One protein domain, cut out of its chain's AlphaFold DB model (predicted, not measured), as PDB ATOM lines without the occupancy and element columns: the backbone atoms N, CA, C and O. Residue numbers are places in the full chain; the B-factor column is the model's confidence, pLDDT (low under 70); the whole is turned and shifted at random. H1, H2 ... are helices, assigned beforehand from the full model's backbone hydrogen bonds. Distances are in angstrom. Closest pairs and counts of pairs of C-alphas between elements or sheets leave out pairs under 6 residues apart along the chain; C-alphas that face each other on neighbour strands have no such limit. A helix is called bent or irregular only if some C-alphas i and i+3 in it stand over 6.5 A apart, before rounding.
ATOM      1  N   GLU A   3       5.736   5.567  17.017       81.75
ATOM      2  CA  GLU A   3       4.893   6.765  17.168       81.75
ATOM      3  C   GLU A   3       4.275   7.251  15.846       81.75
ATOM      4  O   GLU A   3       3.231   7.890  15.884       81.75
ATOM      5  N   LEU A   4       4.880   6.921  14.695       81.00
ATOM      6  CA  LEU A   4       4.316   7.230  13.375       81.00
ATOM      7  C   LEU A   4       3.149   6.299  13.027       81.00
ATOM      8  O   LEU A   4       2.255   6.688  12.292       81.00
ATOM      9  N   GLY A   5       3.158   5.058  13.528       77.75
ATOM     10  CA  GLY A   5       2.163   4.036  13.182       77.75
ATOM     11  C   GLY A   5       2.280   3.461  11.762       77.75
ATOM     12  O   GLY A   5       1.508   2.579  11.406       77.75
ATOM     13  N   GLU A   6       3.248   3.915  10.960       71.62
ATOM     14  CA  GLU A   6       3.364   3.569   9.531       71.62
ATOM     15  C   GLU A   6       4.394   2.466   9.237       71.62
ATOM     16  O   GLU A   6       4.324   1.791   8.215       71.62
ATOM     17  N   ALA A   7       5.339   2.234  10.150       71.06
ATOM     18  CA  ALA A   7       6.485   1.349   9.933       71.06
ATOM     19  C   ALA A   7       6.235  -0.135  10.260       71.06
ATOM     20  O   ALA A   7       7.165  -0.932  10.218       71.06
ATOM     21  N   GLY A   8       5.016  -0.513  10.651       81.75
ATOM     22  CA  GLY A   8       4.666  -1.892  11.017       81.75
ATOM     23  C   GLY A   8       5.077  -2.340  12.429       81.75
ATOM     24  O   GLY A   8       4.624  -3.395  12.862       81.75
ATOM     25  N   ILE A   9       5.866  -1.550  13.169       90.56
ATOM     26  CA  ILE A   9       6.097  -1.756  14.610       90.56
ATOM     27  C   ILE A   9       4.888  -1.278  15.426       90.56
ATOM     28  O   ILE A   9       4.439  -0.136  15.294       90.56
ATOM     29  N   THR A  10       4.404  -2.132  16.324       91.06
ATOM     30  CA  THR A  10       3.302  -1.821  17.250       91.06
ATOM     31  C   THR A  10       3.770  -1.059  18.498       91.06
ATOM     32  O   THR A  10       4.955  -1.054  18.857       91.06
ATOM     33  N   ARG A  11       2.839  -0.403  19.210       89.75
ATOM     34  CA  ARG A  11       3.148   0.265  20.491       89.75
ATOM     35  C   ARG A  11       3.551  -0.753  21.560       89.75
ATOM     36  O   ARG A  11       4.409  -0.449  22.387       89.75
ATOM     37  N   GLU A  12       2.968  -1.945  21.508       91.31
ATOM     38  CA  GLU A  12       3.255  -3.085  22.373       91.31
ATOM     39  C   GLU A  12       4.675  -3.612  22.143       91.31
ATOM     40  O   GLU A  12       5.432  -3.724  23.105       91.31
ATOM     41  N   GLU A  13       5.092  -3.837  20.890       92.62
ATOM     42  CA  GLU A  13       6.477  -4.220  20.570       92.62
ATOM     43  C   GLU A  13       7.472  -3.144  21.016       92.62
ATOM     44  O   GLU A  13       8.494  -3.454  21.626       92.62
ATOM     45  N   ALA A  14       7.164  -1.864  20.785       92.75
ATOM     46  CA  ALA A  14       8.018  -0.768  21.240       92.75
ATOM     47  C   ALA A  14       8.123  -0.702  22.775       92.75
ATOM     48  O   ALA A  14       9.180  -0.363  23.313       92.75
ATOM     49  N   ALA A  15       7.037  -1.004  23.493       93.62
ATOM     50  CA  ALA A  15       7.038  -1.098  24.949       93.62
ATOM     51  C   ALA A  15       7.832  -2.317  25.439       93.62
ATOM     52  O   ALA A  15       8.615  -2.175  26.377       93.62
ATOM     53  N   HIS A  16       7.694  -3.468  24.773       95.06
ATOM     54  CA  HIS A  16       8.466  -4.680  25.056       95.06
ATOM     55  C   HIS A  16       9.964  -4.431  24.906       95.06
ATOM     56  O   HIS A  16      10.715  -4.706  25.840       95.06
ATOM     57  N   ILE A  17      10.389  -3.834  23.787       96.06
ATOM     58  CA  ILE A  17      11.792  -3.468  23.546       96.06
ATOM     59  C   ILE A  17      12.305  -2.569  24.673       96.06
ATOM     60  O   ILE A  17      13.340  -2.860  25.258       96.06
ATOM     61  N   ARG A  18      11.572  -1.509  25.045       94.44
ATOM     62  CA  ARG A  18      11.990  -0.615  26.142       94.44
ATOM     63  C   ARG A  18      12.104  -1.314  27.497       94.44
ATOM     64  O   ARG A  18      12.923  -0.895  28.306       94.44
ATOM     65  N   ALA A  19      11.268  -2.316  27.761       95.75
ATOM     66  CA  ALA A  19      11.265  -3.036  29.031       95.75
ATOM     67  C   ALA A  19      12.381  -4.090  29.134       95.75
ATOM     68  O   ALA A  19      12.845  -4.353  30.241       95.75
ATOM     69  N   HIS A  20      12.808  -4.671  28.008       96.38
ATOM     70  CA  HIS A  20      13.737  -5.809  27.984       96.38
ATOM     71  C   HIS A  20      15.113  -5.487  27.388       96.38
ATOM     72  O   HIS A  20      16.040  -6.272  27.562       96.38
ATOM     73  N   ALA A  21      15.277  -4.351  26.703       95.44
ATOM     74  CA  ALA A  21      16.571  -3.942  26.171       95.44
ATOM     75  C   ALA A  21      17.592  -3.767  27.304       95.44
ATOM     76  O   ALA A  21      17.452  -2.913  28.180       95.44
ATOM     77  N   ALA A  22      18.646  -4.572  27.242       96.25
ATOM     78  CA  ALA A  22      19.803  -4.533  28.116       96.25
ATOM     79  C   ALA A  22      21.057  -4.829  27.285       96.25
ATOM     80  O   ALA A  22      20.954  -5.130  26.093       96.25
ATOM     81  N   PHE A  23      22.228  -4.688  27.897       94.06
ATOM     82  CA  PHE A  23      23.486  -5.059  27.267       94.06
ATOM     83  C   PHE A  23      24.548  -5.443  28.300       94.06
ATOM     84  O   PHE A  23      24.503  -4.991  29.447       94.06
ATOM     85  N   GLU A  24      25.531  -6.219  27.854       93.94
ATOM     86  CA  GLU A  24      26.674  -6.699  28.632       93.94
ATOM     87  C   GLU A  24      27.963  -6.436  27.842       93.94
ATOM     88  O   GLU A  24      28.145  -6.948  26.738       93.94
ATOM     89  N   VAL A  25      28.867  -5.614  28.385       89.19
ATOM     90  CA  VAL A  25      30.069  -5.155  27.659       89.19
ATOM     91  C   VAL A  25      30.984  -6.324  27.305       89.19
ATOM     92  O   VAL A  25      31.444  -6.425  26.172       89.19
ATOM     93  N   GLU A  26      31.201  -7.244  28.242       92.25
ATOM     94  CA  GLU A  26      32.034  -8.425  28.018       92.25
ATOM     95  C   GLU A  26      31.477  -9.299  26.888       92.25
ATOM     96  O   GLU A  26      32.236  -9.807  26.060       92.25
ATOM     97  N   ARG A  27      30.147  -9.433  26.816       95.25
ATOM     98  CA  ARG A  27      29.471 -10.196  25.766       95.25
ATOM     99  C   ARG A  27      29.584  -9.509  24.405       95.25
ATOM    100  O   ARG A  27      29.812 -10.180  23.399       95.25
ATOM    101  N   ILE A  28      29.478  -8.183  24.370       90.81
ATOM    102  CA  ILE A  28      29.702  -7.391  23.154       90.81
ATOM    103  C   ILE A  28      31.128  -7.604  22.640       90.81
ATOM    104  O   ILE A  28      31.292  -7.924  21.465       90.81
ATOM    105  N   ASP A  29      32.140  -7.525  23.507       86.56
ATOM    106  CA  ASP A  29      33.543  -7.742  23.133       86.56
ATOM    107  C   ASP A  29      33.772  -9.148  22.542       86.56
ATOM    108  O   ASP A  29      34.554  -9.329  21.604       86.56
ATOM    109  N   GLU A  30      33.109 -10.176  23.080       94.50
ATOM    110  CA  GLU A  30      33.157 -11.535  22.528       94.50
ATOM    111  C   GLU A  30      32.572 -11.611  21.115       94.50
ATOM    112  O   GLU A  30      33.192 -12.207  20.228       94.50
ATOM    113  N   ILE A  31      31.402 -11.004  20.898       91.75
ATOM    114  CA  ILE A  31      30.742 -10.972  19.589       91.75
ATOM    115  C   ILE A  31      31.570 -10.141  18.600       91.75
ATOM    116  O   ILE A  31      31.723 -10.527  17.437       91.75
ATOM    117  N   GLU A  32      32.157  -9.028  19.042       88.38
ATOM    118  CA  GLU A  32      32.998  -8.163  18.214       88.38
ATOM    119  C   GLU A  32      34.251  -8.895  17.722       88.38
ATOM    120  O   GLU A  32      34.605  -8.770  16.553       88.38
ATOM    121  N   ARG A  33      34.883  -9.747  18.543       91.06
ATOM    122  CA  ARG A  33      36.036 -10.564  18.100       91.06
ATOM    123  C   ARG A  33      35.722 -11.464  16.903       91.06
ATOM    124  O   ARG A  33      36.638 -11.837  16.171       91.06
ATOM    125  N   VAL A  34      34.455 -11.840  16.725       92.12
ATOM    126  CA  VAL A  34      33.992 -12.663  15.601       92.12
ATOM    127  C   VAL A  34      33.522 -11.786  14.442       92.12
ATOM    128  O   VAL A  34      33.916 -12.006  13.298       92.12
ATOM    129  N   THR A  35      32.688 -10.789  14.733       86.56
ATOM    130  CA  THR A  35      32.035  -9.938  13.725       86.56
ATOM    131  C   THR A  35      32.955  -8.858  13.153       86.56
ATOM    132  O   THR A  35      32.732  -8.407  12.033       86.56
ATOM    133  N   ASN A  36      33.997  -8.460  13.892       88.50
ATOM    134  CA  ASN A  36      34.850  -7.296  13.637       88.50
ATOM    135  C   ASN A  36      34.046  -6.010  13.362       88.50
ATOM    136  O   ASN A  36      34.452  -5.186  12.541       88.50
ATOM    137  N   HIS A  37      32.889  -5.861  14.018       84.00
ATOM    138  CA  HIS A  37      32.029  -4.691  13.893       84.00
ATOM    139  C   HIS A  37      31.279  -4.419  15.207       84.00
ATOM    140  O   HIS A  37      30.335  -5.120  15.567       84.00
ATOM    141  N   ASP A  38      31.666  -3.336  15.872       83.31
ATOM    142  CA  ASP A  38      31.150  -2.845  17.155       83.31
ATOM    143  C   ASP A  38      29.616  -2.692  17.225       83.31
ATOM    144  O   ASP A  38      28.977  -3.258  18.109       83.31
ATOM    145  N   VAL A  39      28.990  -1.974  16.285       88.44
ATOM    146  CA  VAL A  39      27.535  -1.754  16.280       88.44
ATOM    147  C   VAL A  39      26.781  -3.059  16.053       88.44
ATOM    148  O   VAL A  39      25.780  -3.302  16.720       88.44
ATOM    149  N   ILE A  40      27.267  -3.937  15.170       91.31
ATOM    150  CA  ILE A  40      26.658  -5.261  14.981       91.31
ATOM    151  C   ILE A  40      26.764  -6.072  16.273       91.31
ATOM    152  O   ILE A  40      25.780  -6.687  16.681       91.31
ATOM    153  N   ALA A  41      27.919  -6.050  16.941       91.75
ATOM    154  CA  ALA A  41      28.112  -6.748  18.204       91.75
ATOM    155  C   ALA A  41      27.170  -6.232  19.302       91.75
ATOM    156  O   ALA A  41      26.498  -7.026  19.963       91.75
ATOM    157  N   PHE A  42      27.041  -4.909  19.427       93.62
ATOM    158  CA  PHE A  42      26.107  -4.261  20.346       93.62
ATOM    159  C   PHE A  42      24.649  -4.645  20.070       93.62
ATOM    160  O   PHE A  42      23.932  -5.057  20.982       93.62
ATOM    161  N   LEU A  43      24.209  -4.556  18.813       96.06
ATOM    162  CA  LEU A  43      22.838  -4.894  18.419       96.06
ATOM    163  C   LEU A  43      22.538  -6.385  18.602       96.06
ATOM    164  O   LEU A  43      21.433  -6.735  19.007       96.06
ATOM    165  N   THR A  44      23.522  -7.251  18.351       96.31
ATOM    166  CA  THR A  44      23.395  -8.700  18.559       96.31
ATOM    167  C   THR A  44      23.195  -9.014  20.037       96.31
ATOM    168  O   THR A  44      22.238  -9.698  20.382       96.31
ATOM    169  N   ASN A  45      24.030  -8.464  20.922       97.50
ATOM    170  CA  ASN A  45      23.858  -8.649  22.362       97.50
ATOM    171  C   ASN A  45      22.521  -8.070  22.856       97.50
ATOM    172  O   ASN A  45      21.802  -8.719  23.609       97.50
ATOM    173  N   MET A  46      22.126  -6.886  22.385       97.56
ATOM    174  CA  MET A  46      20.828  -6.315  22.746       97.56
ATOM    175  C   MET A  46      19.657  -7.202  22.293       97.56
ATOM    176  O   MET A  46      18.678  -7.343  23.028       97.56
ATOM    177  N   ALA A  47      19.752  -7.825  21.116       97.25
ATOM    178  CA  ALA A  47      18.757  -8.778  20.635       97.25
ATOM    179  C   ALA A  47      18.677 -10.032  21.523       97.25
ATOM    180  O   ALA A  47      17.566 -10.468  21.825       97.25
ATOM    181  N   GLU A  48      19.815 -10.551  22.015       96.81
ATOM    182  CA  GLU A  48      19.852 -11.668  22.981       96.81
ATOM    183  C   GLU A  48      19.006 -11.363  24.233       96.81
ATOM    184  O   GLU A  48      18.332 -12.256  24.743       96.81
ATOM    185  N   HIS A  49      18.985 -10.106  24.695       97.50
ATOM    186  CA  HIS A  49      18.156  -9.677  25.828       97.50
ATOM    187  C   HIS A  49      16.686  -9.436  25.458       97.50
ATOM    188  O   HIS A  49      15.793  -9.885  26.176       97.50
ATOM    189  N   ILE A  50      16.414  -8.729  24.355       97.38
ATOM    190  CA  ILE A  50      15.042  -8.370  23.948       97.38
ATOM    191  C   ILE A  50      14.211  -9.613  23.623       97.38
ATOM    192  O   ILE A  50      13.027  -9.673  23.968       97.38
ATOM    193  N   ASP A  51      14.831 -10.586  22.957       97.19
ATOM    194  CA  ASP A  51      14.161 -11.798  22.494       97.19
ATOM    195  C   ASP A  51      14.302 -12.968  23.483       97.19
ATOM    196  O   ASP A  51      13.879 -14.090  23.184       97.19
ATOM    197  N   ALA A  52      14.889 -12.725  24.661       95.38
ATOM    198  CA  ALA A  52      15.067 -13.737  25.691       95.38
ATOM    199  C   ALA A  52      13.718 -14.359  26.088       95.38
ATOM    200  O   ALA A  52      12.780 -13.670  26.488       95.38
ATOM    201  N   GLY A  53      13.627 -15.688  26.002       90.62
ATOM    202  CA  GLY A  53      12.419 -16.440  26.362       90.62
ATOM    203  C   GLY A  53      11.338 -16.503  25.277       90.62
ATOM    204  O   GLY A  53      10.312 -17.135  25.514       90.62
ATOM    205  N   LEU A  54      11.559 -15.907  24.100       93.31
ATOM    206  CA  LEU A  54      10.688 -16.081  22.934       93.31
ATOM    207  C   LEU A  54      11.065 -17.357  22.170       93.31
ATOM    208  O   LEU A  54      12.248 -17.599  21.910       93.31
ATOM    209  N   GLY A  55      10.069 -18.142  21.762       91.75
ATOM    210  CA  GLY A  55      10.246 -19.343  20.946       91.75
ATOM    211  C   GLY A  55      10.866 -19.034  19.583       91.75
ATOM    212  O   GLY A  55      10.884 -17.887  19.141       91.75
ATOM    213  N   GLU A  56      11.419 -20.041  18.910       88.69
ATOM    214  CA  GLU A  56      12.101 -19.863  17.617       88.69
ATOM    215  C   GLU A  56      11.180 -19.247  16.549       88.69
ATOM    216  O   GLU A  56      11.599 -18.332  15.841       88.69
ATOM    217  N   ASP A  57       9.910 -19.662  16.531       91.88
ATOM    218  CA  ASP A  57       8.886 -19.195  15.586       91.88
ATOM    219  C   ASP A  57       8.172 -17.898  16.019       91.88
ATOM    220  O   ASP A  57       7.375 -17.344  15.255       91.88
ATOM    221  N   ASP A  58       8.429 -17.400  17.233       92.00
ATOM    222  CA  ASP A  58       7.785 -16.182  17.725       92.00
ATOM    223  C   ASP A  58       8.355 -14.939  17.013       92.00
ATOM    224  O   ASP A  58       9.577 -14.829  16.834       92.00
ATOM    225  N   PRO A  59       7.514 -13.946  16.657       90.44
ATOM    226  CA  PRO A  59       7.988 -12.685  16.101       90.44
ATOM    227  C   PRO A  59       9.010 -12.025  17.028       90.44
ATOM    228  O   PRO A  59       8.690 -11.696  18.164       90.44
ATOM    229  N   LYS A  60      10.226 -11.793  16.525       94.62
ATOM    230  CA  LYS A  60      11.343 -11.206  17.283       94.62
ATOM    231  C   LYS A  60      11.242  -9.683  17.316       94.62
ATOM    232  O   LYS A  60      11.420  -9.071  16.255       94.62
ATOM    233  N   PRO A  61      10.917  -9.024  18.448       95.06
ATOM    234  CA  PRO A  61      10.813  -7.567  18.490       95.06
ATOM    235  C   PRO A  61      12.155  -6.876  18.225       95.06
ATOM    236  O   PRO A  61      12.159  -5.764  17.693       95.06
ATOM    237  N   SER A  62      13.286  -7.535  18.518       95.75
ATOM    238  CA  SER A  62      14.633  -7.002  18.260       95.75
ATOM    239  C   SER A  62      14.864  -6.569  16.807       95.75
ATOM    240  O   SER A  62      15.630  -5.637  16.573       95.75
ATOM    241  N   ARG A  63      14.138  -7.150  15.835       94.00
ATOM    242  CA  ARG A  63      14.196  -6.788  14.404       94.00
ATOM    243  C   ARG A  63      13.917  -5.309  14.120       94.00
ATOM    244  O   ARG A  63      14.265  -4.809  13.054       94.00
ATOM    245  N   TRP A  64      13.248  -4.627  15.049       94.81
ATOM    246  CA  TRP A  64      12.933  -3.205  14.945       94.81
ATOM    247  C   TRP A  64      14.010  -2.291  15.532       94.81
ATOM    248  O   TRP A  64      13.989  -1.080  15.294       94.81
ATOM    249  N   VAL A  65      14.950  -2.835  16.305       94.38
ATOM    250  CA  VAL A  65      16.104  -2.078  16.787       94.38
ATOM    251  C   VAL A  65      16.986  -1.750  15.584       94.38
ATOM    252  O   VAL A  65      17.260  -2.613  14.757       94.38
TER     253      VAL A  65
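This is residues 3 to 65 of the 309 residues of the protein "Lyase_1 domain-containing protein" of Planctomycetes bacterium (UniProt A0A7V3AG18). A helix, H3, lies in the middle of this small helical domain, with H2 crossing it steeply at its first half, while H1 and the short H4 meet its last residues at the opposite end. H1 and H2 sit at opposite ends of the model, joined by the stretched-out residues 21 to 24; the loop of residues 53 to 58, on the way from H3 to H4, sticks out. The printed part has 63 residues with four named helices, H1, H2, H3 and H4 in that order along the chain, and no named strand; its class is all helix. The whole is only just compact, close to loose, with a radius of gyration of the C-alphas of 12.8 A, and the C-alphas span 37 by 25 by 20 A along their three main axes.

Start at Glu 3 and pass over residues 3 to 10, which hold no named helix, to reach H1, residues 11 to 20. After a tight link of 4 residues you come to H2, residues 25 to 35, which is apart from H1. A tight link of 2 residues then brings you to H3, residues 38 to 50, the hub, which touches the three other helices. H2 and H3 touch with 14 pairs of C-alphas within 8 A, and the closest C-alphas are those of Glu 32 and Ala 41, 5.1 A apart. Their lines stand at a steep tilt of 58 degrees, and they run opposite ways. At the other end of H3, residues 49 to 50 alone touch H1; the closest C-alphas are those of His 20 and Ile 50, 5.0 A apart. The lines of H1 and H3 are about perpendicular, at 78 degrees. Go on over a short link of 10 residues to H4, residues 61 to 64. H3 touches H4 with residues 46 to 50 alone, and the closest C-alphas are those of Ala 47 and Ser 62, 5.1 A apart. H4 also touches H1, where the closest C-alphas are those of Glu 13 and Pro 61, 5.9 A apart. H2 and H4 are apart. In the backbones of H1 and H3 every O i to N i+4 pair is within hydrogen-bond range, and in H2 6 of 7 are; H4 is too short for such a pair, but its 1 pair of O i and N i+3 is within range.

Find C-alpha 11 at (3.148, 0.265, 20.491); from there H1 runs from Arg 11 to His 20, 14.3 A from first to last C-alpha. H2 goes from Val 25 to Thr 35 and measures 14.9 A. Look next for C-alpha 38 at (31.150, -2.845, 17.155), where H3 begins; it is the longest helix, with 13 residues, and covers 18.3 A to Ile 50. H4, from Pro 61 to Trp 64, ends with C-alpha 64 at (12.933, -3.205, 14.945). It is neither bent nor irregular, but only just: C-alphas 61 and 64 are 6.0 A apart.

The two C-alphas farthest apart are those of Gly 5 and Arg 33, at 37.2 A, while the first and last printed C-alphas, of Glu 3 and Val 65, are 14.3 A apart. The printed part runs from residue 3 to residue 65 of a full chain of 309 residues, and it has no cut. No link between its helices is long; residues 53 to 58 stand free. In the B-factor column you will find a mean pLDDT of 91.4 for the printed part of this model, and no printed residue is under 70.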